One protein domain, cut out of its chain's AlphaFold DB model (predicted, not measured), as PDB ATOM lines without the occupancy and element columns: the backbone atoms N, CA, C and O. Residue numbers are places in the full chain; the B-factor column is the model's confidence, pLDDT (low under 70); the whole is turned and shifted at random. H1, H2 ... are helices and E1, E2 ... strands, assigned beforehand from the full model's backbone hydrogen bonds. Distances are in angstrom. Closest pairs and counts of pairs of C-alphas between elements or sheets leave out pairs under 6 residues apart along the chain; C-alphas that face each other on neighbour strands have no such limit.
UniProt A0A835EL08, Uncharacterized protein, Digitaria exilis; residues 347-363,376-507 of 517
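What this domain is: This is residues 347 to 363 and 376 to 507 of the 517 residues of an uncharacterized protein of Digitaria exilis (UniProt A0A835EL08). Two strongly twisted sheets lie face to face as a sandwich with crossed strands, and come together along one side where E5 meets E8. Helix H1 lies at one end of the long axis, the short strand pair E3 and E6 lies at the other, and the short helix H2 covers E1. The 149 printed residues include eleven named strands and two named helices, in the order E1 E2 E3 E4 E5 E6 E7 E8 H1 E9 E10 H2 E11. One sheet runs E5 E4 E9 E10 E11, the other is branched at E2, and neighbours are antiparallel. The class is mixed, helices and strands; the whole is compact, with a radius of gyration of the C-alphas of 15.7 A, and spans 51 by 32 by 23 A.

How they stand to each other: E1, residues 349 to 358, is antiparallel to E2, residues 381 to 389, with N 351 and O 387 2.9 A apart. On the other side of E2 are E7, residues 430 to 432, with N 388 and O 431 at 2.9 A, and E8, residues 437 to 440, with N 384 and O 437 at 2.8 A. E3, residues 397 to 399, and E6, residues 423 to 425, are antiparallel, with N 399 and O 423 at 2.8 A. E4, residues 404 to 409, and E5, residues 412 to 418, form a hairpin, with N 407 and O 415 at 2.9 A. The closest C-alphas of E5 and E8, Ala 415 and Trp 440, are 4.4 A apart. H1, residues 448 to 460, is on the five-strand sheet. E9, residues 464 to 471, is antiparallel to E4, with N 468 and O 406 at 2.8 A, and forms a hairpin with E10, residues 480 to 489, with N 467 and O 485 at 2.9 A. H2, residues 493 to 498, lies over E1 at a height over the branched sheet of 7.3 A. E11, residues 502 to 506, is antiparallel to E10, with N 482 and O 504 at 2.8 A. The sandwich's facing parts are 9.1 A apart centre to centre, their strands at 61 degrees. In H1 and H2 every O i to N i+4 pair is within hydrogen-bond range.

Where its parts are: E1 begins at C-alpha 349 (227.518, 162.240, 220.418) and is 28.1 A long; E2 is 25.9 A. H1, 18.4 A, begins at C-alpha 448 (208.414, 146.758, 194.559). E9 is 22.7 A and E10 26.7 A. E11 ends at C-alpha 506 (210.855, 165.139, 220.744).

The domain as a whole: The C-alphas farthest apart, Pro 363 and Thr 394, are 52.5 A apart. Residues 364 to 375 are not printed; C-alphas 363 and 376 are 6.8 A apart across the cut. Of the links printed whole, none is long. pLDDT is under 70 at residues 362 to 363, 376, 474 to 479 and 507.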
ATOM      1  N   GLU A 347     226.514 168.261 224.615       78.31
ATOM      2  CA  GLU A 347     225.658 167.130 224.292       78.31
ATOM      3  C   GLU A 347     226.479 165.873 223.961       78.31
ATOM      4  O   GLU A 347     227.578 165.966 223.402       78.31
ATOM      5  N   PRO A 348     225.969 164.679 224.307       87.38
ATOM      6  CA  PRO A 348     226.606 163.434 223.918       87.38
ATOM      7  C   PRO A 348     226.462 163.187 222.417       87.38
ATOM      8  O   PRO A 348     225.402 163.409 221.832       87.38
ATOM      9  N   LEU A 349     227.523 162.662 221.812       91.44
ATOM     10  CA  LEU A 349     227.518 162.240 220.418       91.44
ATOM     11  C   LEU A 349     227.080 160.781 220.340       91.44
ATOM     12  O   LEU A 349     227.614 159.924 221.045       91.44
ATOM     13  N   TYR A 350     226.127 160.503 219.460       92.75
ATOM     14  CA  TYR A 350     225.660 159.151 219.178       92.75
ATOM     15  C   TYR A 350     226.132 158.744 217.786       92.75
ATOM     16  O   TYR A 350     226.026 159.540 216.858       92.75
ATOM     17  N   SER A 351     226.598 157.510 217.632       93.94
ATOM     18  CA  SER A 351     226.929 156.915 216.336       93.94
ATOM     19  C   SER A 351     226.381 155.492 216.263       93.94
ATOM     20  O   SER A 351     226.249 154.813 217.282       93.94
ATOM     21  N   ALA A 352     226.068 155.026 215.058       95.56
ATOM     22  CA  ALA A 352     225.607 153.664 214.824       95.56
ATOM     23  C   ALA A 352     226.217 153.120 213.533       95.56
ATOM     24  O   ALA A 352     226.305 153.838 212.537       95.56
ATOM     25  N   ALA A 353     226.602 151.850 213.561       95.88
ATOM     26  CA  ALA A 353     227.141 151.119 212.427       95.88
ATOM     27  C   ALA A 353     226.366 149.822 212.200       95.88
ATOM     28  O   ALA A 353     225.901 149.198 213.154       95.88
ATOM     29  N   ILE A 354     226.270 149.400 210.940       96.00
ATOM     30  CA  ILE A 354     225.694 148.111 210.554       96.00
ATOM     31  C   ILE A 354     226.858 147.179 210.245       96.00
ATOM     32  O   ILE A 354     227.587 147.387 209.280       96.00
ATOM     33  N   THR A 355     227.054 146.159 211.073       93.69
ATOM     34  CA  THR A 355     228.155 145.201 210.910       93.69
ATOM     35  C   THR A 355     227.833 144.173 209.833       93.69
ATOM     36  O   THR A 355     228.673 143.888 208.983       93.69
ATOM     37  N   SER A 356     226.609 143.648 209.829       93.69
ATOM     38  CA  SER A 356     226.129 142.707 208.820       93.69
ATOM     39  C   SER A 356     224.607 142.715 208.720       93.69
ATOM     40  O   SER A 356     223.910 143.213 209.609       93.69
ATOM     41  N   VAL A 357     224.105 142.161 207.618       94.44
ATOM     42  CA  VAL A 357     222.677 141.993 207.355       94.44
ATOM     43  C   VAL A 357     222.401 140.592 206.806       94.44
ATOM     44  O   VAL A 357     223.218 140.045 206.066       94.44
ATOM     45  N   SER A 358     221.260 140.015 207.165       93.00
ATOM     46  CA  SER A 358     220.720 138.773 206.607       93.00
ATOM     47  C   SER A 358     219.223 138.923 206.316       93.00
ATOM     48  O   SER A 358     218.598 139.881 206.765       93.00
ATOM     49  N   GLY A 359     218.644 138.010 205.526       87.75
ATOM     50  CA  GLY A 359     217.193 137.970 205.281       87.75
ATOM     51  C   GLY A 359     216.640 139.069 204.361       87.75
ATOM     52  O   GLY A 359     215.438 139.321 204.354       87.75
ATOM     53  N   LEU A 360     217.511 139.724 203.582       86.94
ATOM     54  CA  LEU A 360     217.120 140.666 202.523       86.94
ATOM     55  C   LEU A 360     216.873 139.997 201.165       86.94
ATOM     56  O   LEU A 360     216.416 140.659 200.234       86.94
ATOM     57  N   ASP A 361     217.158 138.701 201.050       77.94
ATOM     58  CA  ASP A 361     216.892 137.946 199.833       77.94
ATOM     59  C   ASP A 361     215.406 137.567 199.790       77.94
ATOM     60  O   ASP A 361     214.923 136.887 200.702       77.94
ATOM     61  N   PRO A 362     214.653 137.997 198.761       64.62
ATOM     62  CA  PRO A 362     213.253 137.634 198.655       64.62
ATOM     63  C   PRO A 362     213.123 136.120 198.437       64.62
ATOM     64  O   PRO A 362     213.896 135.539 197.664       64.62
ATOM     65  N   PRO A 363     212.127 135.463 199.057       62.44
ATOM     66  CA  PRO A 363     211.807 134.087 198.715       62.44
ATOM     67  C   PRO A 363     211.463 133.991 197.216       62.44
ATOM     68  O   PRO A 363     210.953 134.956 196.631       62.44
ATOM     69  N   ALA A 376     206.561 140.046 197.546       69.88
ATOM     70  CA  ALA A 376     207.655 139.415 198.271       69.88
ATOM     71  C   ALA A 376     207.839 140.109 199.627       69.88
ATOM     72  O   ALA A 376     208.046 141.323 199.692       69.88
ATOM     73  N   THR A 377     207.727 139.335 200.699       82.38
ATOM     74  CA  THR A 377     208.007 139.778 202.062       82.38
ATOM     75  C   THR A 377     209.439 139.421 202.438       82.38
ATOM     76  O   THR A 377     209.952 138.397 201.987       82.38
ATOM     77  N   LEU A 378     210.072 140.249 203.265       87.44
ATOM     78  CA  LEU A 378     211.425 140.022 203.773       87.44
ATOM     79  C   LEU A 378     211.417 139.720 205.271       87.44
ATOM     80  O   LEU A 378     210.612 140.286 206.011       87.44
ATOM     81  N   ASP A 379     212.380 138.918 205.717       91.19
ATOM     82  CA  ASP A 379     212.646 138.655 207.135       91.19
ATOM     83  C   ASP A 379     214.039 139.186 207.511       91.19
ATOM     84  O   ASP A 379     214.954 138.406 207.795       91.19
ATOM     85  N   PRO A 380     214.266 140.511 207.432       94.25
ATOM     86  CA  PRO A 380     215.599 141.064 207.575       94.25
ATOM     87  C   PRO A 380     216.089 140.994 209.020       94.25
ATOM     88  O   PRO A 380     215.340 141.262 209.958       94.25
ATOM     89  N   ALA A 381     217.384 140.748 209.195       96.06
ATOM     90  CA  ALA A 381     218.075 140.913 210.465       96.06
ATOM     91  C   ALA A 381     219.361 141.726 210.270       96.06
ATOM     92  O   ALA A 381     220.206 141.399 209.441       96.06
ATOM     93  N   PHE A 382     219.506 142.795 211.046       96.69
ATOM     94  CA  PHE A 382     220.627 143.724 211.026       96.69
ATOM     95  C   PHE A 382     221.400 143.616 212.333       96.69
ATOM     96  O   PHE A 382     220.847 143.836 213.409       96.69
ATOM     97  N   ASN A 383     222.698 143.350 212.234       96.00
ATOM     98  CA  ASN A 383     223.602 143.400 213.373       96.00
ATOM     99  C   ASN A 383     224.172 144.815 213.501       96.00
ATOM    100  O   ASN A 383     224.916 145.279 212.635       96.00
ATOM    101  N   LEU A 384     223.832 145.508 214.582       95.69
ATOM    102  CA  LEU A 384     224.163 146.914 214.802       95.69
ATOM    103  C   LEU A 384     225.189 147.073 215.922       95.69
ATOM    104  O   LEU A 384     225.086 146.425 216.960       95.69
ATOM    105  N   THR A 385     226.121 148.002 215.750       94.62
ATOM    106  CA  THR A 385     226.982 148.491 216.832       94.62
ATOM    107  C   THR A 385     226.603 149.930 217.127       94.62
ATOM    108  O   THR A 385     226.599 150.764 216.221       94.62
ATOM    109  N   LEU A 386     226.288 150.232 218.385       94.12
ATOM    110  CA  LEU A 386     226.018 151.603 218.819       94.12
ATOM    111  C   LEU A 386     227.215 152.138 219.585       94.12
ATOM    112  O   LEU A 386     227.859 151.406 220.336       94.12
ATOM    113  N   ARG A 387     227.451 153.436 219.440       93.75
ATOM    114  CA  ARG A 387     228.474 154.176 220.163       93.75
ATOM    115  C   ARG A 387     227.872 155.431 220.759       93.75
ATOM    116  O   ARG A 387     227.136 156.154 220.091       93.75
ATOM    117  N   ILE A 388     228.224 155.702 222.005       93.06
ATOM    118  CA  ILE A 388     227.962 156.972 222.671       93.06
ATOM    119  C   ILE A 388     229.295 157.564 223.110       93.06
ATOM    120  O   ILE A 388     230.146 156.845 223.629       93.06
ATOM    121  N   ALA A 389     229.495 158.857 222.894       92.06
ATOM    122  CA  ALA A 389     230.684 159.571 223.338       92.06
ATOM    123  C   ALA A 389     230.295 160.805 224.150       92.06
ATOM    124  O   ALA A 389     229.432 161.584 223.738       92.06
ATOM    125  N   SER A 390     230.938 160.986 225.304       90.44
ATOM    126  CA  SER A 390     230.800 162.208 226.095       90.44
ATOM    127  C   SER A 390     231.885 163.200 225.697       90.44
ATOM    128  O   SER A 390     233.072 162.905 225.810       90.44
ATOM    129  N   GLY A 391     231.493 164.405 225.280       84.12
ATOM    130  CA  GLY A 391     232.422 165.528 225.102       84.12
ATOM    131  C   GLY A 391     232.733 166.284 226.401       84.12
ATOM    132  O   GLY A 391     233.573 167.194 226.404       84.12
ATOM    133  N   SER A 392     232.040 165.945 227.493       81.75
ATOM    134  CA  SER A 392     232.146 166.620 228.784       81.75
ATOM    135  C   SER A 392     233.321 166.073 229.596       81.75
ATOM    136  O   SER A 392     233.527 164.862 229.698       81.75
ATOM    137  N   ARG A 393     234.101 166.977 230.194       81.00
ATOM    138  CA  ARG A 393     235.179 166.667 231.150       81.00
ATOM    139  C   ARG A 393     234.640 166.365 232.547       81.00
ATOM    140  O   ARG A 393     235.362 165.818 233.379       81.00
ATOM    141  N   THR A 394     233.391 166.721 232.820       75.62
ATOM    142  CA  THR A 394     232.779 166.686 234.154       75.62
ATOM    143  C   THR A 394     231.716 165.598 234.275       75.62
ATOM    144  O   THR A 394     231.632 164.946 235.323       75.62
ATOM    145  N   TYR A 395     230.993 165.301 233.194       79.19
ATOM    146  CA  TYR A 395     229.933 164.293 233.170       79.19
ATOM    147  C   TYR A 395     230.171 163.204 232.114       79.19
ATOM    148  O   TYR A 395     230.732 163.435 231.043       79.19
ATOM    149  N   GLY A 396     229.755 161.979 232.438       86.69
ATOM    150  CA  GLY A 396     229.628 160.901 231.456       86.69
ATOM    151  C   GLY A 396     228.303 160.999 230.701       86.69
ATOM    152  O   GLY A 396     227.436 161.805 231.042       86.69
ATOM    153  N   ALA A 397     228.129 160.140 229.704       87.69
ATOM    154  CA  ALA A 397     226.903 160.043 228.924       87.69
ATOM    155  C   ALA A 397     226.365 158.616 228.973       87.69
ATOM    156  O   ALA A 397     227.132 157.673 228.807       87.69
ATOM    157  N   CYS A 398     225.058 158.449 229.170       87.00
ATOM    158  CA  CYS A 398     224.417 157.138 229.187       87.00
ATOM    159  C   CYS A 398     223.231 157.093 228.228       87.00
ATOM    160  O   CYS A 398     222.479 158.059 228.085       87.00
ATOM    161  N   LEU A 399     223.075 155.941 227.589       86.75
ATOM    162  CA  LEU A 399     221.836 155.482 226.997       86.75
ATOM    163  C   LEU A 399     221.151 154.579 228.027       86.75
ATOM    164  O   LEU A 399     221.680 153.516 228.365       86.75
ATOM    165  N   ASP A 400     220.023 155.050 228.549       77.06
ATOM    166  CA  ASP A 400     219.240 154.345 229.560       77.06
ATOM    167  C   ASP A 400     218.284 153.321 228.930       77.06
ATOM    168  O   ASP A 400     217.997 153.343 227.728       77.06
ATOM    169  N   ALA A 401     217.784 152.412 229.769       78.12
ATOM    170  CA  ALA A 401     216.842 151.380 229.367       78.12
ATOM    171  C   ALA A 401     215.549 151.971 228.778       78.12
ATOM    172  O   ALA A 401     215.088 153.041 229.174       78.12
ATOM    173  N   GLY A 402     214.934 151.226 227.859       79.56
ATOM    174  CA  GLY A 402     213.680 151.618 227.208       79.56
ATOM    175  C   GLY A 402     213.863 152.372 225.893       79.56
ATOM    176  O   GLY A 402     212.869 152.676 225.238       79.56
ATOM    177  N   ALA A 403     215.102 152.642 225.476       86.50
ATOM    178  CA  ALA A 403     215.358 153.128 224.130       86.50
ATOM    179  C   ALA A 403     215.058 152.050 223.070       86.50
ATOM    180  O   ALA A 403     215.195 150.848 223.314       86.50
ATOM    181  N   TRP A 404     214.637 152.489 221.887       90.38
ATOM    182  CA  TRP A 404     214.209 151.631 220.787       90.38
ATOM    183  C   TRP A 404     214.939 151.988 219.497       90.38
ATOM    184  O   TRP A 404     215.149 153.164 219.211       90.38
ATOM    185  N   LEU A 405     215.322 150.979 218.723       93.50
ATOM    186  CA  LEU A 405     216.031 151.111 217.458       93.50
ATOM    187  C   LEU A 405     215.150 150.684 216.300       93.50
ATOM    188  O   LEU A 405     214.507 149.638 216.354       93.50
ATOM    189  N   ASP A 406     215.220 151.457 215.227       95.62
ATOM    190  CA  ASP A 406     214.588 151.174 213.951       95.62
ATOM    191  C   ASP A 406     215.603 151.307 212.822       95.62
ATOM    192  O   ASP A 406     216.383 152.258 212.774       95.62
ATOM    193  N   VAL A 407     215.573 150.358 211.891       96.88
ATOM    194  CA  VAL A 407     216.348 150.401 210.652       96.88
ATOM    195  C   VAL A 407     215.376 150.588 209.503       96.88
ATOM    196  O   VAL A 407     214.384 149.864 209.390       96.88
ATOM    197  N   SER A 408     215.655 151.561 208.645       95.94
ATOM    198  CA  SER A 408     214.815 151.870 207.493       95.94
ATOM    199  C   SER A 408     215.631 152.044 206.218       95.94
ATOM    200  O   SER A 408     216.797 152.429 206.253       95.94
ATOM    201  N   TYR A 409     215.004 151.751 205.087       94.81
ATOM    202  CA  TYR A 409     215.556 151.965 203.758       94.81
ATOM    203  C   TYR A 409     214.621 152.887 202.982       94.81
ATOM    204  O   TYR A 409     213.452 152.554 202.781       94.81
ATOM    205  N   ARG A 410     215.115 154.067 202.581       90.50
ATOM    206  CA  ARG A 410     214.339 155.089 201.847       90.50
ATOM    207  C   ARG A 410     212.962 155.372 202.481       90.50
ATOM    208  O   ARG A 410     211.959 155.492 201.785       90.50
ATOM    209  N   GLY A 411     212.914 155.437 203.815       88.00
ATOM    210  CA  GLY A 411     211.691 155.683 204.591       88.00
ATOM    211  C   GLY A 411     210.824 154.451 204.889       88.00
ATOM    212  O   GLY A 411     209.872 154.563 205.657       88.00
ATOM    213  N   VAL A 412     211.149 153.271 204.352       90.69
ATOM    214  CA  VAL A 412     210.456 152.011 204.670       90.69
ATOM    215  C   VAL A 412     211.148 151.342 205.853       90.69
ATOM    216  O   VAL A 412     212.331 151.017 205.775       90.69
ATOM    217  N   ARG A 413     210.427 151.124 206.958       94.31
ATOM    218  CA  ARG A 413     210.953 150.408 208.132       94.31
ATOM    219  C   ARG A 413     211.180 148.940 207.777       94.31
ATOM    220  O   ARG A 413     210.239 148.248 207.400       94.31
ATOM    221  N   LEU A 414     212.419 148.485 207.924       94.44
ATOM    222  CA  LEU A 414     212.818 147.109 207.650       94.44
ATOM    223  C   LEU A 414     212.947 146.285 208.923       94.44
ATOM    224  O   LEU A 414     212.575 145.125 208.932       94.44
ATOM    225  N   ALA A 415     213.470 146.859 210.000       95.81
ATOM    226  CA  ALA A 415     213.739 146.100 211.210       95.81
ATOM    227  C   ALA A 415     213.646 146.974 212.455       95.81
ATOM    228  O   ALA A 415     213.760 148.199 212.378       95.81
ATOM    229  N   ALA A 416     213.453 146.328 213.599       94.69
ATOM    230  CA  ALA A 416     213.326 146.978 214.888       94.69
ATOM    231  C   ALA A 416     213.985 146.152 215.997       94.69
ATOM    232  O   ALA A 416     214.042 144.925 215.916       94.69
ATOM    233  N   ALA A 417     214.462 146.816 217.047       92.75
ATOM    234  CA  ALA A 417     214.902 146.151 218.267       92.75
ATOM    235  C   ALA A 417     214.869 147.072 219.487       92.75
ATOM    236  O   ALA A 417     215.067 148.281 219.358       92.75
ATOM    237  N   PRO A 418     214.716 146.510 220.695       89.88
ATOM    238  CA  PRO A 418     215.071 147.232 221.903       89.88
ATOM    239  C   PRO A 418     216.570 147.555 221.893       89.88
ATOM    240  O   PRO A 418     217.410 146.716 221.559       89.88
ATOM    241  N   ALA A 419     216.910 148.782 222.278       85.00
ATOM    242  CA  ALA A 419     218.291 149.166 222.517       85.00
ATOM    243  C   ALA A 419     218.849 148.421 223.749       85.00
ATOM    244  O   ALA A 419     218.083 147.960 224.605       85.00
ATOM    245  N   PRO A 420     220.181 148.295 223.877       80.81
ATOM    246  CA  PRO A 420     220.793 147.639 225.023       80.81
ATOM    247  C   PRO A 420     220.421 148.362 226.327       80.81
ATOM    248  O   PRO A 420     220.331 149.591 226.348       80.81
ATOM    249  N   PRO A 421     220.239 147.619 227.433       73.75
ATOM    250  CA  PRO A 421     219.639 148.143 228.659       73.75
ATOM    251  C   PRO A 421     220.463 149.246 229.333       73.75
ATOM    252  O   PRO A 421     219.903 150.050 230.075       73.75
ATOM    253  N   ARG A 422     221.781 149.290 229.102       83.94
ATOM    254  CA  ARG A 422     222.629 150.400 229.537       83.94
ATOM    255  C   ARG A 422     223.915 150.457 228.723       83.94
ATOM    256  O   ARG A 422     224.694 149.507 228.738       83.94
ATOM    257  N   LEU A 423     224.162 151.585 228.067       88.69
ATOM    258  CA  LEU A 423     225.440 151.889 227.424       88.69
ATOM    259  C   LEU A 423     225.926 153.239 227.941       88.69
ATOM    260  O   LEU A 423     225.290 154.254 227.680       88.69
ATOM    261  N   CYS A 424     227.028 153.257 228.688       90.62
ATOM    262  CA  CYS A 424     227.546 154.474 229.305       90.62
ATOM    263  C   CYS A 424     228.993 154.721 228.905       90.62
ATOM    264  O   CYS A 424     229.832 153.840 229.064       90.62
ATOM    265  N   ALA A 425     229.274 155.940 228.464       91.62
ATOM    266  CA  ALA A 425     230.610 156.471 228.288       91.62
ATOM    267  C   ALA A 425     231.013 157.312 229.502       91.62
ATOM    268  O   ALA A 425     230.213 158.098 230.025       91.62
ATOM    269  N   GLY A 426     232.263 157.157 229.938       88.19
ATOM    270  CA  GLY A 426     232.866 158.027 230.937       88.19
ATOM    271  C   GLY A 426     233.099 159.447 230.415       88.19
ATOM    272  O   GLY A 426     232.662 159.838 229.332       88.19
ATOM    273  N   ARG A 427     233.786 160.252 231.222       88.31
ATOM    274  CA  ARG A 427     234.125 161.643 230.885       88.31
ATOM    275  C   ARG A 427     235.124 161.660 229.741       88.31
ATOM    276  O   ARG A 427     236.133 160.970 229.827       88.31
ATOM    277  N   THR A 428     234.887 162.470 228.709       85.94
ATOM    278  CA  THR A 428     235.745 162.534 227.506       85.94
ATOM    279  C   THR A 428     236.026 161.173 226.851       85.94
ATOM    280  O   THR A 428     236.986 161.026 226.101       85.94
ATOM    281  N   GLU A 429     235.194 160.174 227.136       89.75
ATOM    282  CA  GLU A 429     235.341 158.804 226.659       89.75
ATOM    283  C   GLU A 429     234.211 158.456 225.692       89.75
ATOM    284  O   GLU A 429     233.187 159.144 225.604       89.75
ATOM    285  N   ALA A 430     234.396 157.351 224.976       90.56
ATOM    286  CA  ALA A 430     233.363 156.723 224.175       90.56
ATOM    287  C   ALA A 430     233.142 155.289 224.650       90.56
ATOM    288  O   ALA A 430     234.089 154.599 225.021       90.56
ATOM    289  N   ALA A 431     231.893 154.846 224.605       92.00
ATOM    290  CA  ALA A 431     231.507 153.478 224.880       92.00
ATOM    291  C   ALA A 431     230.746 152.913 223.690       92.00
ATOM    292  O   ALA A 431     229.897 153.583 223.098       92.00
ATOM    293  N   GLU A 432     231.049 151.664 223.376       92.62
ATOM    294  CA  GLU A 432     230.426 150.901 222.306       92.62
ATOM    295  C   GLU A 432     229.706 149.691 222.888       92.62
ATOM    296  O   GLU A 432     230.023 149.212 223.981       92.62
ATOM    297  N   THR A 433     228.702 149.198 222.174       88.19
ATOM    298  CA  THR A 433     227.983 147.992 222.579       88.19
ATOM    299  C   THR A 433     228.914 146.784 222.584       88.19
ATOM    300  O   THR A 433     229.487 146.446 221.553       88.19
ATOM    301  N   ALA A 434     229.022 146.105 223.731       82.56
ATOM    302  CA  ALA A 434     229.889 144.933 223.896       82.56
ATOM    303  C   ALA A 434     229.496 143.747 222.995       82.56
ATOM    304  O   ALA A 434     230.348 142.947 222.619       82.56
ATOM    305  N   ALA A 435     228.211 143.640 222.651       85.25
ATOM    306  CA  ALA A 435     227.690 142.690 221.678       85.25
ATOM    307  C   ALA A 435     226.832 143.436 220.641       85.25
ATOM    308  O   ALA A 435     226.193 144.430 221.008       85.25
ATOM    309  N   PRO A 436     226.790 142.972 219.376       87.38
ATOM    310  CA  PRO A 436     225.912 143.547 218.368       87.38
ATOM    311  C   PRO A 436     224.445 143.491 218.798       87.38
ATOM    312  O   PRO A 436     223.968 142.482 219.318       87.38
ATOM    313  N   VAL A 437     223.723 144.579 218.555       92.44
ATOM    314  CA  VAL A 437     222.279 144.671 218.756       92.44
ATOM    315  C   VAL A 437     221.605 144.184 217.485       92.44
ATOM    316  O   VAL A 437     221.826 144.749 216.414       92.44
ATOM    317  N   VAL A 438     220.795 143.135 217.587       94.88
ATOM    318  CA  VAL A 438     220.135 142.547 216.420       94.88
ATOM    319  C   VAL A 438     218.761 143.177 216.241       94.88
ATOM    320  O   VAL A 438     217.843 142.875 217.001       94.88
ATOM    321  N   ALA A 439     218.616 144.047 215.243       95.88
ATOM    322  CA  ALA A 439     217.315 144.535 214.795       95.88
ATOM    323  C   ALA A 439     216.748 143.578 213.756       95.88
ATOM    324  O   ALA A 439     217.440 143.229 212.807       95.88
ATOM    325  N   TRP A 440     215.490 143.178 213.902       95.25
ATOM    326  CA  TRP A 440     214.863 142.207 213.007       95.25
ATOM    327  C   TRP A 440     213.472 142.655 212.565       95.25
ATOM    328  O   TRP A 440     212.823 143.469 213.226       95.25
ATOM    329  N   GLY A 441     213.047 142.165 211.407       92.88
ATOM    330  CA  GLY A 441     211.704 142.324 210.866       92.88
ATOM    331  C   GLY A 441     211.152 140.966 210.451       92.88
ATOM    332  O   GLY A 441     211.911 140.097 210.033       92.88
ATOM    333  N   ALA A 442     209.839 140.791 210.579       90.31
ATOM    334  CA  ALA A 442     209.136 139.586 210.155       90.31
ATOM    335  C   ALA A 442     208.092 139.953 209.097       90.31
ATOM    336  O   ALA A 442     207.322 140.896 209.296       90.31
ATOM    337  N   ALA A 443     208.081 139.219 207.986       85.94
ATOM    338  CA  ALA A 443     207.176 139.397 206.855       85.94
ATOM    339  C   ALA A 443     207.046 140.866 206.397       85.94
ATOM    340  O   ALA A 443     205.956 141.377 206.115       85.94
ATOM    341  N   VAL A 444     208.172 141.574 206.333       88.56
ATOM    342  CA  VAL A 444     208.222 142.999 206.015       88.56
ATOM    343  C   VAL A 444     207.832 143.208 204.563       88.56
ATOM    344  O   VAL A 444     208.474 142.697 203.645       88.56
ATOM    345  N   HIS A 445     206.780 143.992 204.357       87.00
ATOM    346  CA  HIS A 445     206.307 144.352 203.030       87.00
ATOM    347  C   HIS A 445     207.069 145.575 202.536       87.00
ATOM    348  O   HIS A 445     206.862 146.692 203.014       87.00
ATOM    349  N   VAL A 446     207.934 145.368 201.550       85.38
ATOM    350  CA  VAL A 446     208.671 146.452 200.906       85.38
ATOM    351  C   VAL A 446     208.051 146.714 199.530       85.38
ATOM    352  O   VAL A 446     207.866 145.772 198.753       85.38
ATOM    353  N   PRO A 447     207.702 147.969 199.190       86.19
ATOM    354  CA  PRO A 447     207.184 148.300 197.868       86.19
ATOM    355  C   PRO A 447     208.139 147.849 196.756       86.19
ATOM    356  O   PRO A 447     209.351 148.011 196.883       86.19
ATOM    357  N   GLY A 448     207.604 147.342 195.640       82.19
ATOM    358  CA  GLY A 448     208.414 146.758 194.559       82.19
ATOM    359  C   GLY A 448     209.535 147.674 194.050       82.19
ATOM    360  O   GLY A 448     210.663 147.227 193.892       82.19
ATOM    361  N   PHE A 449     209.272 148.978 193.912       80.69
ATOM    362  CA  PHE A 449     210.294 149.950 193.498       80.69
ATOM    363  C   PHE A 449     211.456 150.075 194.500       80.69
ATOM    364  O   PHE A 449     212.597 150.295 194.100       80.69
ATOM    365  N   ALA A 450     211.176 149.954 195.801       86.69
ATOM    366  CA  ALA A 450     212.189 150.002 196.847       86.69
ATOM    367  C   ALA A 450     212.941 148.669 196.927       86.69
ATOM    368  O   ALA A 450     214.146 148.681 197.145       86.69
ATOM    369  N   MET A 451     212.261 147.545 196.674       85.88
ATOM    370  CA  MET A 451     212.883 146.223 196.562       85.88
ATOM    371  C   MET A 451     213.872 146.131 195.406       85.88
ATOM    372  O   MET A 451     214.996 145.678 195.608       85.88
ATOM    373  N   ASP A 452     213.487 146.585 194.213       86.12
ATOM    374  CA  ASP A 452     214.357 146.541 193.034       86.12
ATOM    375  C   ASP A 452     215.604 147.420 193.237       86.12
ATOM    376  O   ASP A 452     216.725 147.004 192.934       86.12
ATOM    377  N   GLY A 453     215.416 148.615 193.816       88.81
ATOM    378  CA  GLY A 453     216.510 149.515 194.185       88.81
ATOM    379  C   GLY A 453     217.437 148.907 195.238       88.81
ATOM    380  O   GLY A 453     218.651 148.892 195.049       88.81
ATOM    381  N   LEU A 454     216.866 148.334 196.299       90.44
ATOM    382  CA  LEU A 454     217.620 147.672 197.357       90.44
ATOM    383  C   LEU A 454     218.419 146.481 196.817       90.44
ATOM    384  O   LEU A 454     219.595 146.349 197.130       90.44
ATOM    385  N   ALA A 455     217.821 145.642 195.971       87.62
ATOM    386  CA  ALA A 455     218.486 144.477 195.390       87.62
ATOM    387  C   ALA A 455     219.647 144.860 194.457       87.62
ATOM    388  O   ALA A 455     220.670 144.177 194.414       87.62
ATOM    389  N   GLU A 456     219.508 145.937 193.683       89.44
ATOM    390  CA  GLU A 456     220.595 146.467 192.852       89.44
ATOM    391  C   GLU A 456     221.709 147.092 193.706       89.44
ATOM    392  O   GLU A 456     222.884 146.785 193.505       89.44
ATOM    393  N   GLU A 457     221.359 147.922 194.689       91.00
ATOM    394  CA  GLU A 457     222.329 148.566 195.580       91.00
ATOM    395  C   GLU A 457     223.073 147.544 196.450       91.00
ATOM    396  O   GLU A 457     224.288 147.646 196.606       91.00
ATOM    397  N   MET A 458     222.392 146.509 196.950       89.25
ATOM    398  CA  MET A 458     223.019 145.404 197.687       89.25
ATOM    399  C   MET A 458     224.010 144.632 196.809       89.25
ATOM    400  O   MET A 458     225.117 144.347 197.257       89.25
ATOM    401  N   ARG A 459     223.667 144.353 195.539       88.19
ATOM    402  CA  ARG A 459     224.586 143.698 194.585       88.19
ATOM    403  C   ARG A 459     225.831 144.530 194.294       88.19
ATOM    404  O   ARG A 459     226.892 143.962 194.050       88.19
ATOM    405  N   ARG A 460     225.712 145.860 194.323       89.19
ATOM    406  CA  ARG A 460     226.836 146.790 194.145       89.19
ATOM    407  C   ARG A 460     227.631 147.038 195.434       89.19
ATOM    408  O   ARG A 460     228.730 147.573 195.363       89.19
ATOM    409  N   GLY A 461     227.097 146.655 196.595       87.94
ATOM    410  CA  GLY A 461     227.655 147.021 197.902       87.94
ATOM    411  C   GLY A 461     227.395 148.482 198.294       87.94
ATOM    412  O   GLY A 461     228.068 149.021 199.171       87.94
ATOM    413  N   ASP A 462     226.419 149.128 197.651       90.12
ATOM    414  CA  ASP A 462     226.080 150.540 197.835       90.12
ATOM    415  C   ASP A 462     224.851 150.792 198.711       90.12
ATOM    416  O   ASP A 462     224.523 151.947 198.989       90.12
ATOM    417  N   ALA A 463     224.183 149.732 199.167       91.50
ATOM    418  CA  ALA A 463     222.996 149.857 199.999       91.50
ATOM    419  C   ALA A 463     223.306 150.599 201.305       91.50
ATOM    420  O   ALA A 463     224.208 150.231 202.068       91.50
ATOM    421  N   ALA A 464     222.520 151.641 201.560       94.50
ATOM    422  CA  ALA A 464     222.638 152.490 202.729       94.50
ATOM    423  C   ALA A 464     221.303 152.544 203.477       94.50
ATOM    424  O   ALA A 464     220.240 152.690 202.871       94.50
ATOM    425  N   PHE A 465     221.367 152.431 204.799       96.56
ATOM    426  CA  PHE A 465     220.200 152.345 205.669       96.56
ATOM    427  C   PHE A 465     220.234 153.444 206.723       96.56
ATOM    428  O   PHE A 465     221.294 153.799 207.241       96.56
ATOM    429  N   ASP A 466     219.063 153.941 207.089       96.69
ATOM    430  CA  ASP A 466     218.926 154.915 208.160       96.69
ATOM    431  C   ASP A 466     218.624 154.183 209.466       96.69
ATOM    432  O   ASP A 466     217.647 153.432 209.559       96.69
ATOM    433  N   VAL A 467     219.455 154.420 210.482       96.56
ATOM    434  CA  VAL A 467     219.266 153.888 211.836       96.56
ATOM    435  C   VAL A 467     218.701 154.995 212.713       96.56
ATOM    436  O   VAL A 467     219.300 156.061 212.855       96.56
ATOM    437  N   THR A 468     217.543 154.749 213.307       95.62
ATOM    438  CA  THR A 468     216.865 155.688 214.198       95.62
ATOM    439  C   THR A 468     216.815 155.103 215.600       95.62
ATOM    440  O   THR A 468     216.352 153.985 215.787       95.62
ATOM    441  N   LEU A 469     217.296 155.855 216.586       93.19
ATOM    442  CA  LEU A 469     217.251 155.506 217.999       93.19
ATOM    443  C   LEU A 469     216.309 156.477 218.715       93.19
ATOM    444  O   LEU A 469     216.577 157.675 218.808       93.19
ATOM    445  N   THR A 470     215.212 155.942 219.233       90.81
ATOM    446  CA  THR A 470     214.231 156.665 220.040       90.81
ATOM    447  C   THR A 470     214.550 156.437 221.508       90.81
ATOM    448  O   THR A 470     214.440 155.319 222.003       90.81
ATOM    449  N   VAL A 471     214.949 157.488 222.214       87.00
ATOM    450  CA  VAL A 471     215.248 157.457 223.647       87.00
ATOM    451  C   VAL A 471     214.070 158.082 224.394       87.00
ATOM    452  O   VAL A 471     213.778 159.266 224.176       87.00
ATOM    453  N   PRO A 472     213.361 157.323 225.245       80.38
ATOM    454  CA  PRO A 472     212.280 157.873 226.045       80.38
ATOM    455  C   PRO A 472     212.836 158.870 227.059       80.38
ATOM    456  O   PRO A 472     213.973 158.746 227.525       80.38
ATOM    457  N   SER A 473     212.022 159.852 227.434       72.69
ATOM    458  CA  SER A 473     212.384 160.686 228.570       72.69
ATOM    459  C   SER A 473     212.222 159.916 229.877       72.69
ATOM    460  O   SER A 473     211.137 159.443 230.211       72.69
ATOM    461  N   VAL A 474     213.309 159.820 230.638       58.06
ATOM    462  CA  VAL A 474     213.334 159.233 231.986       58.06
ATOM    463  C   VAL A 474     213.008 160.261 233.082       58.06
ATOM    464  O   VAL A 474     212.945 159.903 234.255       58.06
ATOM    465  N   GLN A 475     212.810 161.542 232.738       53.09
ATOM    466  CA  GLN A 475     212.583 162.624 233.704       53.09
ATOM    467  C   GLN A 475     211.423 163.530 233.276       53.09
ATOM    468  O   GLN A 475     211.353 163.955 232.130       53.09
ATOM    469  N   VAL A 476     210.574 163.908 234.238       44.31
ATOM    470  CA  VAL A 476     209.340 164.711 234.058       44.31
ATOM    471  C   VAL A 476     209.571 166.063 233.351       44.31
ATOM    472  O   VAL A 476     208.635 166.635 232.807       44.31
ATOM    473  N   HIS A 477     210.814 166.552 233.306       46.06
ATOM    474  CA  HIS A 477     211.188 167.836 232.699       46.06
ATOM    475  C   HIS A 477     212.172 167.723 231.524       46.06
ATOM    476  O   HIS A 477     212.739 168.729 231.106       46.06
ATOM    477  N   ARG A 478     212.438 166.518 231.003       60.47
ATOM    478  CA  ARG A 478     213.288 166.345 229.815       60.47
ATOM    479  C   ARG A 478     212.442 165.869 228.646       60.47
ATOM    480  O   ARG A 478     211.587 165.009 228.819       60.47
ATOM    481  N   GLN A 479     212.686 166.413 227.461       69.00
ATOM    482  CA  GLN A 479     212.153 165.850 226.225       69.00
ATOM    483  C   GLN A 479     212.877 164.533 225.925       69.00
ATOM    484  O   GLN A 479     214.040 164.341 226.300       69.00
ATOM    485  N   GLY A 480     212.184 163.611 225.262       81.00
ATOM    486  CA  GLY A 480     212.831 162.442 224.689       81.00
ATOM    487  C   GLY A 480     213.763 162.830 223.549       81.00
ATOM    488  O   GLY A 480     213.763 163.969 223.073       81.00
ATOM    489  N   LYS A 481     214.575 161.878 223.096       86.88
ATOM    490  CA  LYS A 481     215.525 162.113 222.004       86.88
ATOM    491  C   LYS A 481     215.228 161.190 220.836       86.88
ATOM    492  O   LYS A 481     215.063 159.990 221.022       86.88
ATOM    493  N   LEU A 482     215.226 161.748 219.635       90.50
ATOM    494  CA  LEU A 482     215.218 161.016 218.379       90.50
ATOM    495  C   LEU A 482     216.573 161.210 217.706       90.50
ATOM    496  O   LEU A 482     216.879 162.279 217.175       90.50
ATOM    497  N   VAL A 483     217.391 160.171 217.741       92.88
ATOM    498  CA  VAL A 483     218.728 160.162 217.154       92.88
ATOM    499  C   VAL A 483     218.642 159.495 215.785       92.88
ATOM    500  O   VAL A 483     218.219 158.347 215.690       92.88
ATOM    501  N   ARG A 484     219.037 160.194 214.719       94.94
ATOM    502  CA  ARG A 484     218.967 159.699 213.337       94.94
ATOM    503  C   ARG A 484     220.354 159.621 212.718       94.94
ATOM    504  O   ARG A 484     221.054 160.620 212.559       94.94
ATOM    505  N   CYS A 485     220.742 158.407 212.375       96.12
ATOM    506  CA  CYS A 485     222.014 158.042 211.791       96.12
ATOM    507  C   CYS A 485     221.772 157.702 210.318       96.12
ATOM    508  O   CYS A 485     221.358 156.584 210.011       96.12
ATOM    509  N   MET A 486     221.988 158.665 209.426       94.06
ATOM    510  CA  MET A 486     221.636 158.507 208.012       94.06
ATOM    511  C   MET A 486     222.680 157.712 207.232       94.06
ATOM    512  O   MET A 486     223.865 157.741 207.570       94.06
ATOM    513  N   ALA A 487     222.227 157.061 206.160       93.44
ATOM    514  CA  ALA A 487     223.062 156.485 205.108       93.44
ATOM    515  C   ALA A 487     224.181 155.543 205.609       93.44
ATOM    516  O   ALA A 487     225.326 155.607 205.158       93.44
ATOM    517  N   ARG A 488     223.859 154.641 206.544       95.31
ATOM    518  CA  ARG A 488     224.800 153.644 207.072       95.31
ATOM    519  C   ARG A 488     224.950 152.480 206.109       95.31
ATOM    520  O   ARG A 488     223.978 151.797 205.794       95.31
ATOM    521  N   ARG A 489     226.181 152.250 205.662       94.25
ATOM    522  CA  ARG A 489     226.543 151.121 204.804       94.25
ATOM    523  C   ARG A 489     226.843 149.887 205.644       94.25
ATOM    524  O   ARG A 489     227.344 149.988 206.765       94.25
ATOM    525  N   VAL A 490     226.542 148.722 205.088       93.19
ATOM    526  CA  VAL A 490     226.842 147.436 205.722       93.19
ATOM    527  C   VAL A 490     228.353 147.201 205.690       93.19
ATOM    528  O   VAL A 490     228.975 147.306 204.637       93.19
ATOM    529  N   GLY A 491     228.947 146.882 206.837       90.94
ATOM    530  CA  GLY A 491     230.370 146.563 206.975       90.94
ATOM    531  C   GLY A 491     231.299 147.768 207.182       90.94
ATOM    532  O   GLY A 491     232.430 147.574 207.624       90.94
ATOM    533  N   ASP A 492     230.841 149.005 206.959       91.50
ATOM    534  CA  ASP A 492     231.628 150.225 207.212       91.50
ATOM    535  C   ASP A 492     231.566 150.649 208.688       91.50
ATOM    536  O   ASP A 492     231.000 151.677 209.056       91.50
ATOM    537  N   VAL A 493     232.121 149.823 209.576       89.00
ATOM    538  CA  VAL A 493     232.052 150.084 211.022       89.00
ATOM    539  C   VAL A 493     232.884 151.307 211.412       89.00
ATOM    540  O   VAL A 493     232.410 152.169 212.151       89.00
ATOM    541  N   GLY A 494     234.109 151.416 210.891       85.81
ATOM    542  CA  GLY A 494     235.026 152.507 211.229       85.81
ATOM    543  C   GLY A 494     234.516 153.880 210.785       85.81
ATOM    544  O   GLY A 494     234.482 154.810 211.594       85.81
ATOM    545  N   GLY A 495     234.068 154.006 209.529       88.06
ATOM    546  CA  GLY A 495     233.529 155.257 208.995       88.06
ATOM    547  C   GLY A 495     232.200 155.639 209.646       88.06
ATOM    548  O   GLY A 495     232.003 156.792 210.058       88.06
ATOM    549  N   ALA A 496     231.309 154.662 209.839       90.06
ATOM    550  CA  ALA A 496     230.009 154.914 210.441       90.06
ATOM    551  C   ALA A 496     230.106 155.353 211.912       90.06
ATOM    552  O   ALA A 496     229.424 156.303 212.301       90.06
ATOM    553  N   LEU A 497     230.976 154.733 212.719       91.38
ATOM    554  CA  LEU A 497     231.166 155.119 214.124       91.38
ATOM    555  C   LEU A 497     231.918 156.447 214.302       91.38
ATOM    556  O   LEU A 497     231.770 157.093 215.346       91.38
ATOM    557  N   GLY A 498     232.701 156.863 213.302       87.88
ATOM    558  CA  GLY A 498     233.340 158.179 213.256       87.88
ATOM    559  C   GLY A 498     232.379 159.319 212.904       87.88
ATOM    560  O   GLY A 498     232.617 160.458 213.296       87.88
ATOM    561  N   THR A 499     231.276 159.018 212.214       90.88
ATOM    562  CA  THR A 499     230.302 160.027 211.772       90.88
ATOM    563  C   THR A 499     229.142 160.130 212.770       90.88
ATOM    564  O   THR A 499     228.372 159.169 212.889       90.88
ATOM    565  N   PRO A 500     228.972 161.263 213.476       91.25
ATOM    566  CA  PRO A 500     227.920 161.415 214.475       91.25
ATOM    567  C   PRO A 500     226.525 161.466 213.837       91.25
ATOM    568  O   PRO A 500     226.347 161.854 212.684       91.25
ATOM    569  N   CYS A 501     225.524 161.062 214.608       94.38
ATOM    570  CA  CYS A 501     224.116 161.111 214.242       94.38
ATOM    571  C   CYS A 501     223.488 162.452 214.624       94.38
ATOM    572  O   CYS A 501     223.935 163.126 215.551       94.38
ATOM    573  N   VAL A 502     222.403 162.808 213.939       92.62
ATOM    574  CA  VAL A 502     221.635 164.020 214.236       92.62
ATOM    575  C   VAL A 502     220.691 163.739 215.398       92.62
ATOM    576  O   VAL A 502     219.912 162.787 215.345       92.62
ATOM    577  N   VAL A 503     220.741 164.567 216.439       89.88
ATOM    578  CA  VAL A 503     219.869 164.460 217.615       89.88
ATOM    579  C   VAL A 503     218.755 165.493 217.502       89.88
ATOM    580  O   VAL A 503     219.024 166.675 217.328       89.88
ATOM    581  N   ASN A 504     217.505 165.048 217.609       87.12
ATOM    582  CA  ASN A 504     216.341 165.921 217.714       87.12
ATOM    583  C   ASN A 504     215.633 165.665 219.042       87.12
ATOM    584  O   ASN A 504     215.467 164.513 219.445       87.12
ATOM    585  N   TYR A 505     215.189 166.726 219.702       83.31
ATOM    586  CA  TYR A 505     214.377 166.619 220.906       83.31
ATOM    587  C   TYR A 505     212.906 166.492 220.523       83.31
ATOM    588  O   TYR A 505     212.409 167.236 219.678       83.31
ATOM    589  N   VAL A 506     212.232 165.496 221.089       79.50
ATOM    590  CA  VAL A 506     210.855 165.139 220.744       79.50
ATOM    591  C   VAL A 506     210.079 164.752 221.996       79.50
ATOM    592  O   VAL A 506     210.616 164.123 222.910       79.50
ATOM    593  N   ASP A 507     208.787 165.061 222.012       66.62
ATOM    594  CA  ASP A 507     207.866 164.556 223.027       66.62
ATOM    595  C   ASP A 507     207.559 163.081 222.740       66.62
ATOM    596  O   ASP A 507     206.553 162.726 222.126       66.62
TER     597      ASP A 507